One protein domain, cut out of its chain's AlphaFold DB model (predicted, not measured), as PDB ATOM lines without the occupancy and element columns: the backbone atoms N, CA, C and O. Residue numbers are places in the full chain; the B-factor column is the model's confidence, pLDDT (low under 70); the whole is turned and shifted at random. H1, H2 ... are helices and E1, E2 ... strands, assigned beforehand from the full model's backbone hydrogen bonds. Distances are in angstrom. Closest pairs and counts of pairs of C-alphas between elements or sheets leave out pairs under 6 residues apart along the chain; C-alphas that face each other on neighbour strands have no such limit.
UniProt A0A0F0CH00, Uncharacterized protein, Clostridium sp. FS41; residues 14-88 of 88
ATOM      1  N   VAL A  14      -5.944 -36.252 -14.631       96.44
ATOM      2  CA  VAL A  14      -7.318 -36.691 -14.369       96.44
ATOM      3  C   VAL A  14      -7.339 -37.545 -13.106       96.44
ATOM      4  O   VAL A  14      -6.548 -38.478 -12.999       96.44
ATOM      5  N   VAL A  15      -8.251 -37.228 -12.194       95.81
ATOM      6  CA  VAL A  15      -8.494 -37.931 -10.930       95.81
ATOM      7  C   VAL A  15      -9.979 -38.283 -10.790       95.81
ATOM      8  O   VAL A  15     -10.824 -37.765 -11.531       95.81
ATOM      9  N   TYR A  16     -10.282 -39.178  -9.856       95.00
ATOM     10  CA  TYR A  16     -11.619 -39.701  -9.588       95.00
ATOM     11  C   TYR A  16     -11.923 -39.654  -8.094       95.00
ATOM     12  O   TYR A  16     -11.081 -40.005  -7.273       95.00
ATOM     13  N   ASP A  17     -13.140 -39.238  -7.776       93.25
ATOM     14  CA  ASP A  17     -13.664 -39.094  -6.422       93.25
ATOM     15  C   ASP A  17     -14.442 -40.351  -6.012       93.25
ATOM     16  O   ASP A  17     -15.219 -40.869  -6.811       93.25
ATOM     17  N   ALA A  18     -14.236 -40.856  -4.796       94.06
ATOM     18  CA  ALA A  18     -14.911 -42.048  -4.280       94.06
ATOM     19  C   ALA A  18     -16.438 -41.897  -4.155       94.06
ATOM     20  O   ALA A  18     -17.165 -42.876  -4.341       94.06
ATOM     21  N   ASP A  19     -16.948 -40.694  -3.896       91.19
ATOM     22  CA  ASP A  19     -18.390 -40.426  -3.832       91.19
ATOM     23  C   ASP A  19     -19.000 -40.351  -5.239       91.19
ATOM     24  O   ASP A  19     -20.167 -40.691  -5.471       91.19
ATOM     25  N   PHE A  20     -18.186 -39.948  -6.216       90.81
ATOM     26  CA  PHE A  20     -18.594 -39.707  -7.595       90.81
ATOM     27  C   PHE A  20     -17.659 -40.376  -8.620       90.81
ATOM     28  O   PHE A  20     -17.239 -39.731  -9.588       90.81
ATOM     29  N   PRO A  21     -17.405 -41.697  -8.525       92.50
ATOM     30  CA  PRO A  21     -16.277 -42.338  -9.209       92.50
ATOM     31  C   PRO A  21     -16.428 -42.356 -10.728       92.50
ATOM     32  O   PRO A  21     -15.464 -42.492 -11.473       92.50
ATOM     33  N   ARG A  22     -17.646 -42.165 -11.240       91.44
ATOM     34  CA  ARG A  22     -17.923 -42.131 -12.682       91.44
ATOM     35  C   ARG A  22     -17.589 -40.798 -13.347       91.44
ATOM     36  O   ARG A  22     -17.629 -40.733 -14.577       91.44
ATOM     37  N   TYR A  23     -17.297 -39.756 -12.574       91.44
ATOM     38  CA  TYR A  23     -17.098 -38.408 -13.087       91.44
ATOM     39  C   TYR A  23     -15.617 -38.021 -13.004       91.44
ATOM     40  O   TYR A  23     -15.126 -37.724 -11.919       91.44
ATOM     41  N   PRO A  24     -14.887 -38.017 -14.137       93.75
ATOM     42  CA  PRO A  24     -13.491 -37.612 -14.138       93.75
ATOM     43  C   PRO A  24     -13.372 -36.116 -13.840       93.75
ATOM     44  O   PRO A  24     -14.071 -35.291 -14.440       93.75
ATOM     45  N   GLN A  25     -12.432 -35.770 -12.971       94.88
ATOM     46  CA  GLN A  25     -12.078 -34.395 -12.638       94.88
ATOM     47  C   GLN A  25     -10.631 -34.132 -13.039       94.88
ATOM     48  O   GLN A  25      -9.808 -35.044 -13.074       94.88
ATOM     49  N   ARG A  26     -10.307 -32.892 -13.397       96.62
ATOM     50  CA  ARG A  26      -8.961 -32.486 -13.799       96.62
ATOM     51  C   ARG A  26      -8.375 -31.569 -12.742       96.62
ATOM     52  O   ARG A  26      -8.996 -30.570 -12.402       96.62
ATOM     53  N   VAL A  27      -7.169 -31.878 -12.280       96.69
ATOM     54  CA  VAL A  27      -6.432 -31.015 -11.352       96.69
ATOM     55  C   VAL A  27      -6.074 -29.713 -12.061       96.69
ATOM     56  O   VAL A  27      -5.444 -29.741 -13.120       96.69
ATOM     57  N   ILE A  28      -6.456 -28.576 -11.488       96.38
ATOM     58  CA  ILE A  28      -6.196 -27.239 -12.046       96.38
ATOM     59  C   ILE A  28      -5.212 -26.425 -11.211       96.38
ATOM     60  O   ILE A  28      -4.653 -25.448 -11.709       96.38
ATOM     61  N   GLY A  29      -4.948 -26.831  -9.971       95.44
ATOM     62  CA  GLY A  29      -4.020 -26.113  -9.115       95.44
ATOM     63  C   GLY A  29      -3.938 -26.668  -7.707       95.44
ATOM     64  O   GLY A  29      -4.533 -27.690  -7.376       95.44
ATOM     65  N   TYR A  30      -3.175 -25.954  -6.888       94.31
ATOM     66  CA  TYR A  30      -3.025 -26.215  -5.467       94.31
ATOM     67  C   TYR A  30      -3.027 -24.895  -4.711       94.31
ATOM     68  O   TYR A  30      -2.542 -23.884  -5.232       94.31
ATOM     69  N   ARG A  31      -3.510 -24.912  -3.472       90.81
ATOM     70  CA  ARG A  31      -3.473 -23.746  -2.589       90.81
ATOM     71  C   ARG A  31      -3.256 -24.135  -1.137       90.81
ATOM     72  O   ARG A  31      -3.600 -25.234  -0.725       90.81
ATOM     73  N   ILE A  32      -2.705 -23.200  -0.377       90.19
ATOM     74  CA  ILE A  32      -2.656 -23.250   1.083       90.19
ATOM     75  C   ILE A  32      -3.390 -22.004   1.565       90.19
ATOM     76  O   ILE A  32      -3.098 -20.902   1.087       90.19
ATOM     77  N   GLY A  33      -4.336 -22.187   2.479       86.38
ATOM     78  CA  GLY A  33      -5.145 -21.106   3.023       86.38
ATOM     79  C   GLY A  33      -6.217 -20.549   2.074       86.38
ATOM     80  O   GLY A  33      -6.561 -21.108   1.023       86.38
ATOM     81  N   ARG A  34      -6.766 -19.412   2.499       86.25
ATOM     82  CA  ARG A  34      -7.923 -18.736   1.902       86.25
ATOM     83  C   ARG A  34      -7.594 -18.031   0.580       86.25
ATOM     84  O   ARG A  34      -6.552 -17.381   0.455       86.25
ATOM     85  N   MET A  35      -8.510 -18.077  -0.391       81.62
ATOM     86  CA  MET A  35      -8.430 -17.245  -1.599       81.62
ATOM     87  C   MET A  35      -8.911 -15.812  -1.343       81.62
ATOM     88  O   MET A  35      -9.789 -15.552  -0.526       81.62
ATOM     89  N   MET A  36      -8.356 -14.844  -2.077       78.88
ATOM     90  CA  MET A  36      -8.785 -13.450  -1.959       78.88
ATOM     91  C   MET A  36     -10.276 -13.315  -2.309       78.88
ATOM     92  O   MET A  36     -10.661 -13.552  -3.451       78.88
ATOM     93  N   GLY A  37     -11.088 -12.896  -1.336       80.19
ATOM     94  CA  GLY A  37     -12.533 -12.718  -1.502       80.19
ATOM     95  C   GLY A  37     -13.397 -13.877  -0.997       80.19
ATOM     96  O   GLY A  37     -14.614 -13.738  -1.040       80.19
ATOM     97  N   GLU A  38     -12.808 -14.973  -0.502       81.44
ATOM     98  CA  GLU A  38     -13.536 -15.929   0.346       81.44
ATOM     99  C   GLU A  38     -13.798 -15.294   1.722       81.44
ATOM    100  O   GLU A  38     -12.963 -14.532   2.227       81.44
ATOM    101  N   ASP A  39     -14.949 -15.591   2.326       86.94
ATOM    102  CA  ASP A  39     -15.221 -15.210   3.712       86.94
ATOM    103  C   ASP A  39     -14.282 -15.974   4.663       86.94
ATOM    104  O   ASP A  39     -13.793 -17.053   4.335       86.94
ATOM    105  N   GLU A  40     -13.919 -15.354   5.782       83.88
ATOM    106  CA  GLU A  40     -12.970 -15.942   6.734       83.88
ATOM    107  C   GLU A  40     -13.648 -16.983   7.612       83.88
ATOM    108  O   GLU A  40     -13.090 -18.059   7.796       83.88
ATOM    109  N   GLU A  41     -14.859 -16.681   8.089       82.94
ATOM    110  CA  GLU A  41     -15.619 -17.573   8.964       82.94
ATOM    111  C   GLU A  41     -16.023 -18.835   8.195       82.94
ATOM    112  O   GLU A  41     -15.779 -19.938   8.676       82.94
ATOM    113  N   ASP A  42     -16.507 -18.681   6.955       81.94
ATOM    114  CA  ASP A  42     -16.836 -19.825   6.089       81.94
ATOM    115  C   ASP A  42     -15.588 -20.669   5.764       81.94
ATOM    116  O   ASP A  42     -15.647 -21.896   5.690       81.94
ATOM    117  N   PHE A  43     -14.428 -20.030   5.556       81.69
ATOM    118  CA  PHE A  43     -13.194 -20.759   5.260       81.69
ATOM    119  C   PHE A  43     -12.706 -21.564   6.469       81.69
ATOM    120  O   PHE A  43     -12.313 -22.713   6.294       81.69
ATOM    121  N   GLU A  44     -12.710 -20.973   7.664       81.25
ATOM    122  CA  GLU A  44     -12.244 -21.629   8.893       81.25
ATOM    123  C   GLU A  44     -13.204 -22.721   9.391       81.25
ATOM    124  O   GLU A  44     -12.756 -23.658  10.052       81.25
ATOM    125  N   GLU A  45     -14.504 -22.637   9.075       79.00
ATOM    126  CA  GLU A  45     -15.471 -23.699   9.387       79.00
ATOM    127  C   GLU A  45     -15.256 -24.942   8.508       79.00
ATOM    128  O   GLU A  45     -15.325 -26.069   9.004       79.00
ATOM    129  N   ASP A  46     -14.940 -24.740   7.225       77.81
ATOM    130  CA  ASP A  46     -14.861 -25.823   6.240       77.81
ATOM    131  C   ASP A  46     -13.435 -26.348   5.989       77.81
ATOM    132  O   ASP A  46     -13.273 -27.427   5.403       77.81
ATOM    133  N   ARG A  47     -12.383 -25.586   6.333       79.69
ATOM    134  CA  ARG A  47     -11.003 -25.875   5.900       79.69
ATOM    135  C   ARG A  47      -9.934 -25.527   6.932       79.69
ATOM    136  O   ARG A  47      -9.973 -24.507   7.610       79.69
ATOM    137  N   GLU A  48      -8.886 -26.346   6.942       83.44
ATOM    138  CA  GLU A  48      -7.688 -26.122   7.747       83.44
ATOM    139  C   GLU A  48      -6.762 -25.097   7.073       83.44
ATOM    140  O   GLU A  48      -6.396 -25.221   5.899       83.44
ATOM    141  N   THR A  49      -6.327 -24.074   7.814       80.19
ATOM    142  CA  THR A  49      -5.533 -22.956   7.264       80.19
ATOM    143  C   THR A  49      -4.136 -23.351   6.789       80.19
ATOM    144  O   THR A  49      -3.604 -22.726   5.869       80.19
ATOM    145  N   ASP A  50      -3.544 -24.379   7.402       85.62
ATOM    146  CA  ASP A  50      -2.160 -24.806   7.154       85.62
ATOM    147  C   ASP A  50      -2.053 -26.039   6.239       85.62
ATOM    148  O   ASP A  50      -0.948 -26.524   5.969       85.62
ATOM    149  N   GLU A  51      -3.180 -26.550   5.740       90.06
ATOM    150  CA  GLU A  51      -3.208 -27.705   4.852       90.06
ATOM    151  C   GLU A  51      -3.131 -27.302   3.371       90.06
ATOM    152  O   GLU A  51      -3.596 -26.245   2.939       90.06
ATOM    153  N   LEU A  52      -2.494 -28.161   2.572       92.69
ATOM    154  CA  LEU A  52      -2.452 -28.020   1.123       92.69
ATOM    155  C   LEU A  52      -3.703 -28.647   0.517       92.69
ATOM    156  O   LEU A  52      -3.916 -29.847   0.648       92.69
ATOM    157  N   TYR A  53      -4.464 -27.852  -0.219       94.19
ATOM    158  CA  TYR A  53      -5.619 -28.297  -0.983       94.19
ATOM    159  C   TYR A  53      -5.269 -28.427  -2.464       94.19
ATOM    160  O   TYR A  53      -4.524 -27.618  -3.025       94.19
ATOM    161  N   MET A  54      -5.815 -29.462  -3.090       95.00
ATOM    162  CA  MET A  54      -5.806 -29.707  -4.522       95.00
ATOM    163  C   MET A  54      -7.117 -29.202  -5.123       95.00
ATOM    164  O   MET A  54      -8.197 -29.638  -4.730       95.00
ATOM    165  N   GLU A  55      -7.006 -28.307  -6.098       94.81
ATOM    166  CA  GLU A  55      -8.138 -27.749  -6.830       94.81
ATOM    167  C   GLU A  55      -8.371 -28.548  -8.107       94.81
ATOM    168  O   GLU A  55      -7.430 -28.837  -8.858       94.81
ATOM    169  N   TYR A  56      -9.628 -28.855  -8.394       93.69
ATOM    170  CA  TYR A  56     -10.014 -29.603  -9.581       93.69
ATOM    171  C   TYR A  56     -11.299 -29.055 -10.202       93.69
ATOM    172  O   TYR A  56     -12.126 -28.417  -9.552       93.69
ATOM    173  N   GLU A  57     -11.476 -29.341 -11.488       94.31
ATOM    174  CA  GLU A  57     -12.687 -29.018 -12.237       94.31
ATOM    175  C   GLU A  57     -13.141 -30.206 -13.089       94.31
ATOM    176  O   GLU A  57     -12.334 -30.974 -13.620       94.31
ATOM    177  N   GLY A  58     -14.448 -30.369 -13.248       89.62
ATOM    178  CA  GLY A  58     -15.014 -31.440 -14.056       89.62
ATOM    179  C   GLY A  58     -16.535 -31.416 -14.038       89.62
ATOM    180  O   GLY A  58     -17.153 -31.048 -13.046       89.62
ATOM    181  N   CYS A  59     -17.159 -31.792 -15.155       82.44
ATOM    182  CA  CYS A  59     -18.619 -31.921 -15.252       82.44
ATOM    183  C   CYS A  59     -19.417 -30.667 -14.828       82.44
ATOM    184  O   CYS A  59     -20.545 -30.783 -14.356       82.44
ATOM    185  N   GLY A  60     -18.856 -29.468 -15.023       82.88
ATOM    186  CA  GLY A  60     -19.492 -28.200 -14.641       82.88
ATOM    187  C   GLY A  60     -19.405 -27.867 -13.148       82.88
ATOM    188  O   GLY A  60     -20.036 -26.907 -12.715       82.88
ATOM    189  N   MET A  61     -18.634 -28.638 -12.379       80.75
ATOM    190  CA  MET A  61     -18.352 -28.410 -10.965       80.75
ATOM    191  C   MET A  61     -16.853 -28.171 -10.768       80.75
ATOM    192  O   MET A  61     -16.019 -28.722 -11.489       80.75
ATOM    193  N   SER A  62     -16.524 -27.347  -9.784       86.88
ATOM    194  CA  SER A  62     -15.170 -27.152  -9.274       86.88
ATOM    195  C   SER A  62     -15.176 -27.440  -7.785       86.88
ATOM    196  O   SER A  62     -16.162 -27.129  -7.112       86.88
ATOM    197  N   GLY A  63     -14.091 -27.997  -7.271       86.88
ATOM    198  CA  GLY A  63     -13.963 -28.264  -5.849       86.88
ATOM    199  C   GLY A  63     -12.515 -28.292  -5.396       86.88
ATOM    200  O   GLY A  63     -11.585 -28.178  -6.200       86.88
ATOM    201  N   SER A  64     -12.364 -28.437  -4.085       90.06
ATOM    202  CA  SER A  64     -11.084 -28.453  -3.393       90.06
ATOM    203  C   SER A  64     -11.073 -29.647  -2.442       90.06
ATOM    204  O   SER A  64     -11.980 -29.764  -1.622       90.06
ATOM    205  N   TYR A  65     -10.041 -30.487  -2.510       90.69
ATOM    206  CA  TYR A  65      -9.815 -31.558  -1.535       90.69
ATOM    207  C   TYR A  65      -8.469 -31.375  -0.848       90.69
ATOM    208  O   TYR A  65      -7.508 -30.974  -1.512       90.69
ATOM    209  N   PRO A  66      -8.362 -31.669   0.456       93.38
ATOM    210  CA  PRO A  66      -7.071 -31.673   1.118       93.38
ATOM    211  C   PRO A  66      -6.174 -32.750   0.492       93.38
ATOM    212  O   PRO A  66      -6.617 -33.836   0.128       93.38
ATOM    213  N   VAL A  67      -4.886 -32.458   0.330       93.69
ATOM    214  CA  VAL A  67      -3.931 -33.393  -0.289       93.69
ATOM    215  C   VAL A  67      -3.748 -34.662   0.551       93.69
ATOM    216  O   VAL A  67      -3.386 -35.700  -0.002       93.69
ATOM    217  N   SER A  68      -4.033 -34.606   1.854       92.62
ATOM    218  CA  SER A  68      -4.044 -35.773   2.743       92.62
ATOM    219  C   SER A  68      -5.065 -36.845   2.344       92.62
ATOM    220  O   SER A  68      -4.847 -38.016   2.640       92.62
ATOM    221  N   GLU A  69      -6.115 -36.471   1.612       93.50
ATOM    222  CA  GLU A  69      -7.174 -37.365   1.128       93.50
ATOM    223  C   GLU A  69      -6.824 -38.080  -0.191       93.50
ATOM    224  O   GLU A  69      -7.551 -38.960  -0.668       93.50
ATOM    225  N   PHE A  70      -5.684 -37.740  -0.796       94.38
ATOM    226  CA  PHE A  70      -5.213 -38.408  -2.001       94.38
ATOM    227  C   PHE A  70      -4.820 -39.866  -1.705       94.38
ATOM    228  O   PHE A  70      -3.948 -40.145  -0.882       94.38
ATOM    229  N   GLY A  71      -5.449 -40.805  -2.409       93.88
ATOM    230  CA  GLY A  71      -5.363 -42.246  -2.172       93.88
ATOM    231  C   GLY A  71      -6.330 -42.774  -1.104       93.88
ATOM    232  O   GLY A  71      -6.288 -43.970  -0.823       93.88
ATOM    233  N   ILE A  72      -7.174 -41.915  -0.517       94.69
ATOM    234  CA  ILE A  72      -8.216 -42.278   0.462       94.69
ATOM    235  C   ILE A  72      -9.606 -42.042  -0.133       94.69
ATOM    236  O   ILE A  72     -10.417 -42.963  -0.180       94.69
ATOM    237  N   SER A  73      -9.861 -40.828  -0.619       93.12
ATOM    238  CA  SER A  73     -11.118 -40.451  -1.282       93.12
ATOM    239  C   SER A  73     -10.906 -39.935  -2.708       93.12
ATOM    240  O   SER A  73     -11.838 -39.975  -3.511       93.12
ATOM    241  N   ILE A  74      -9.676 -39.546  -3.073       95.31
ATOM    242  CA  ILE A  74      -9.311 -39.131  -4.437       95.31
ATOM    243  C   ILE A  74      -8.257 -40.050  -5.039       95.31
ATOM    244  O   ILE A  74      -7.199 -40.262  -4.455       95.31
ATOM    245  N   PHE A  75      -8.510 -40.551  -6.247       96.50
ATOM    246  CA  PHE A  75      -7.714 -41.606  -6.874       96.50
ATOM    247  C   PHE A  75      -7.300 -41.282  -8.309       96.50
ATOM    248  O   PHE A  75      -7.925 -40.478  -9.001       96.50
ATOM    249  N   MET A  76      -6.242 -41.945  -8.782       96.06
ATOM    250  CA  MET A  76      -5.741 -41.796 -10.156       96.06
ATOM    251  C   MET A  76      -6.590 -42.551 -11.172       96.06
ATOM    252  O   MET A  76      -6.637 -42.188 -12.349       96.06
ATOM    253  N   THR A  77      -7.238 -43.625 -10.732       96.62
ATOM    254  CA  THR A  77      -8.044 -44.480 -11.595       96.62
ATOM    255  C   THR A  77      -9.484 -44.532 -11.120       96.62
ATOM    256  O   THR A  77      -9.785 -44.375  -9.936       96.62
ATOM    257  N   ARG A  78     -10.391 -44.771 -12.069       96.12
ATOM    258  CA  ARG A  78     -11.799 -44.973 -11.748       96.12
ATOM    259  C   ARG A  78     -11.973 -46.227 -10.901       96.12
ATOM    260  O   ARG A  78     -12.782 -46.227  -9.988       96.12
ATOM    261  N   GLU A  79     -11.244 -47.287 -11.228       96.62
ATOM    262  CA  GLU A  79     -11.341 -48.577 -10.553       96.62
ATOM    263  C   GLU A  79     -11.024 -48.460  -9.057       96.62
ATOM    264  O   GLU A  79     -11.760 -49.008  -8.240       96.62
ATOM    265  N   GLU A  80      -9.982 -47.704  -8.696       96.31
ATOM    266  CA  GLU A  80      -9.648 -47.416  -7.294       96.31
ATOM    267  C   GLU A  80     -10.775 -46.648  -6.590       96.31
ATOM    268  O   GLU A  80     -11.189 -47.033  -5.498       96.31
ATOM    269  N   ALA A  81     -11.332 -45.620  -7.240       95.50
ATOM    270  CA  ALA A  81     -12.440 -44.848  -6.681       95.50
ATOM    271  C   ALA A  81     -13.724 -45.688  -6.528       95.50
ATOM    272  O   ALA A  81     -14.405 -45.597  -5.512       95.50
ATOM    273  N   GLU A  82     -14.054 -46.546  -7.501       95.38
ATOM    274  CA  GLU A  82     -15.202 -47.463  -7.426       95.38
ATOM    275  C   GLU A  82     -15.029 -48.504  -6.312       95.38
ATOM    276  O   GLU A  82     -16.006 -48.852  -5.640       95.38
ATOM    277  N   GLN A  83     -13.803 -48.990  -6.099       95.00
ATOM    278  CA  GLN A  83     -13.505 -49.899  -4.999       95.00
ATOM    279  C   GLN A  83     -13.680 -49.199  -3.646       95.00
ATOM    280  O   GLN A  83     -14.408 -49.717  -2.804       95.00
ATOM    281  N   ALA A  84     -13.093 -48.013  -3.468       93.19
ATOM    282  CA  ALA A  84     -13.236 -47.230  -2.241       93.19
ATOM    283  C   ALA A  84     -14.707 -46.880  -1.945       93.19
ATOM    284  O   ALA A  84     -15.161 -47.008  -0.813       93.19
ATOM    285  N   SER A  85     -15.480 -46.544  -2.984       89.56
ATOM    286  CA  SER A  85     -16.926 -46.297  -2.898       89.56
ATOM    287  C   SER A  85     -17.722 -47.515  -2.413       89.56
ATOM    288  O   SER A  85     -18.737 -47.375  -1.742       89.56
ATOM    289  N   SER A  86     -17.271 -48.725  -2.762       83.00
ATOM    290  CA  SER A  86     -17.957 -49.980  -2.419       83.00
ATOM    291  C   SER A  86     -17.614 -50.501  -1.018       83.00
ATOM    292  O   SER A  86     -18.293 -51.406  -0.530       83.00
ATOM    293  N   GLU A  87     -16.538 -49.996  -0.411       72.62
ATOM    294  CA  GLU A  87     -16.078 -50.372   0.933       72.62
ATOM    295  C   GLU A  87     -16.678 -49.483   2.046       72.62
ATOM    296  O   GLU A  87     -16.531 -49.817   3.224       72.62
ATOM    297  N   ASN A  88     -17.395 -48.413   1.672       54.28
ATOM    298  CA  ASN A  88     -18.163 -47.508   2.544       54.28
ATOM    299  C   ASN A  88     -19.647 -47.904   2.648       54.28
ATOM    300  O   ASN A  88     -20.232 -47.699   3.737       54.28
TER     301      ASN A  88
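AT A GLANCE: This is residues 14 to 88 of the 88 residues of an uncharacterized protein of Clostridium sp. FS41 (UniProt A0A0F0CH00). A strongly twisted sheet of four strands lies between two short helices at opposite ends of an elongated model: H2 packs on edge strand E1, while H1 lies in the excursion between E2 and E3, where residues 36 to 41 stick out. The 75 printed residues hold E1, E2, H1, E3, E4 and H2 in this order; the sheet runs E1 - E2 - E3 - E4, all antiparallel, and the class is mixed. The whole is compact, with a radius of gyration of the C-alphas of 13.0 A and spans of 36 by 24 by 16 A.

HOW THE PARTS SIT: Start at E1, residues 14 to 17, a hairpin with E2, residues 25 to 32; N 15 and O 25 are 2.8 A apart. E2 bends by 61 degrees at residue 28, and its pairing is staggered: residues 25 to 26 pair with E1, residues 26 to 32 with E3, residues 52 to 58. Across E2 and E3, N 31 and O 53 are 2.9 A apart. H1, residues 40 to 46, is not on the sheet. E3 and E4, residues 61 to 66, form a hairpin, with N 54 and O 65 2.8 A apart. Residues 74 to 75 pair antiparallel with residues 16 to 17 of E1. H2, residues 78 to 87, only grazes the sheet; it touches E1, the closest C-alphas being Tyr 16 and Arg 78, 5.7 A. H1 and H2 are apart. In both helices every O i to N i+4 pair is within hydrogen-bond range.

IN THESE COORDINATES: Find C-alpha 14 at (-7.318, -36.691, -14.369), where E1 begins. E2 and E3 each measure 20.0 A from first to last C-alpha, E4 16.8 A. H2 runs 14.4 A to C-alpha 87 at (-16.078, -50.372, 0.933).

THE WHOLE: The C-alphas farthest apart are Gly 37 and Glu 87, 37.9 A. The printed part has no cut; the link from E4 to H2 is long. Residue 88 alone is under pLDDT 70.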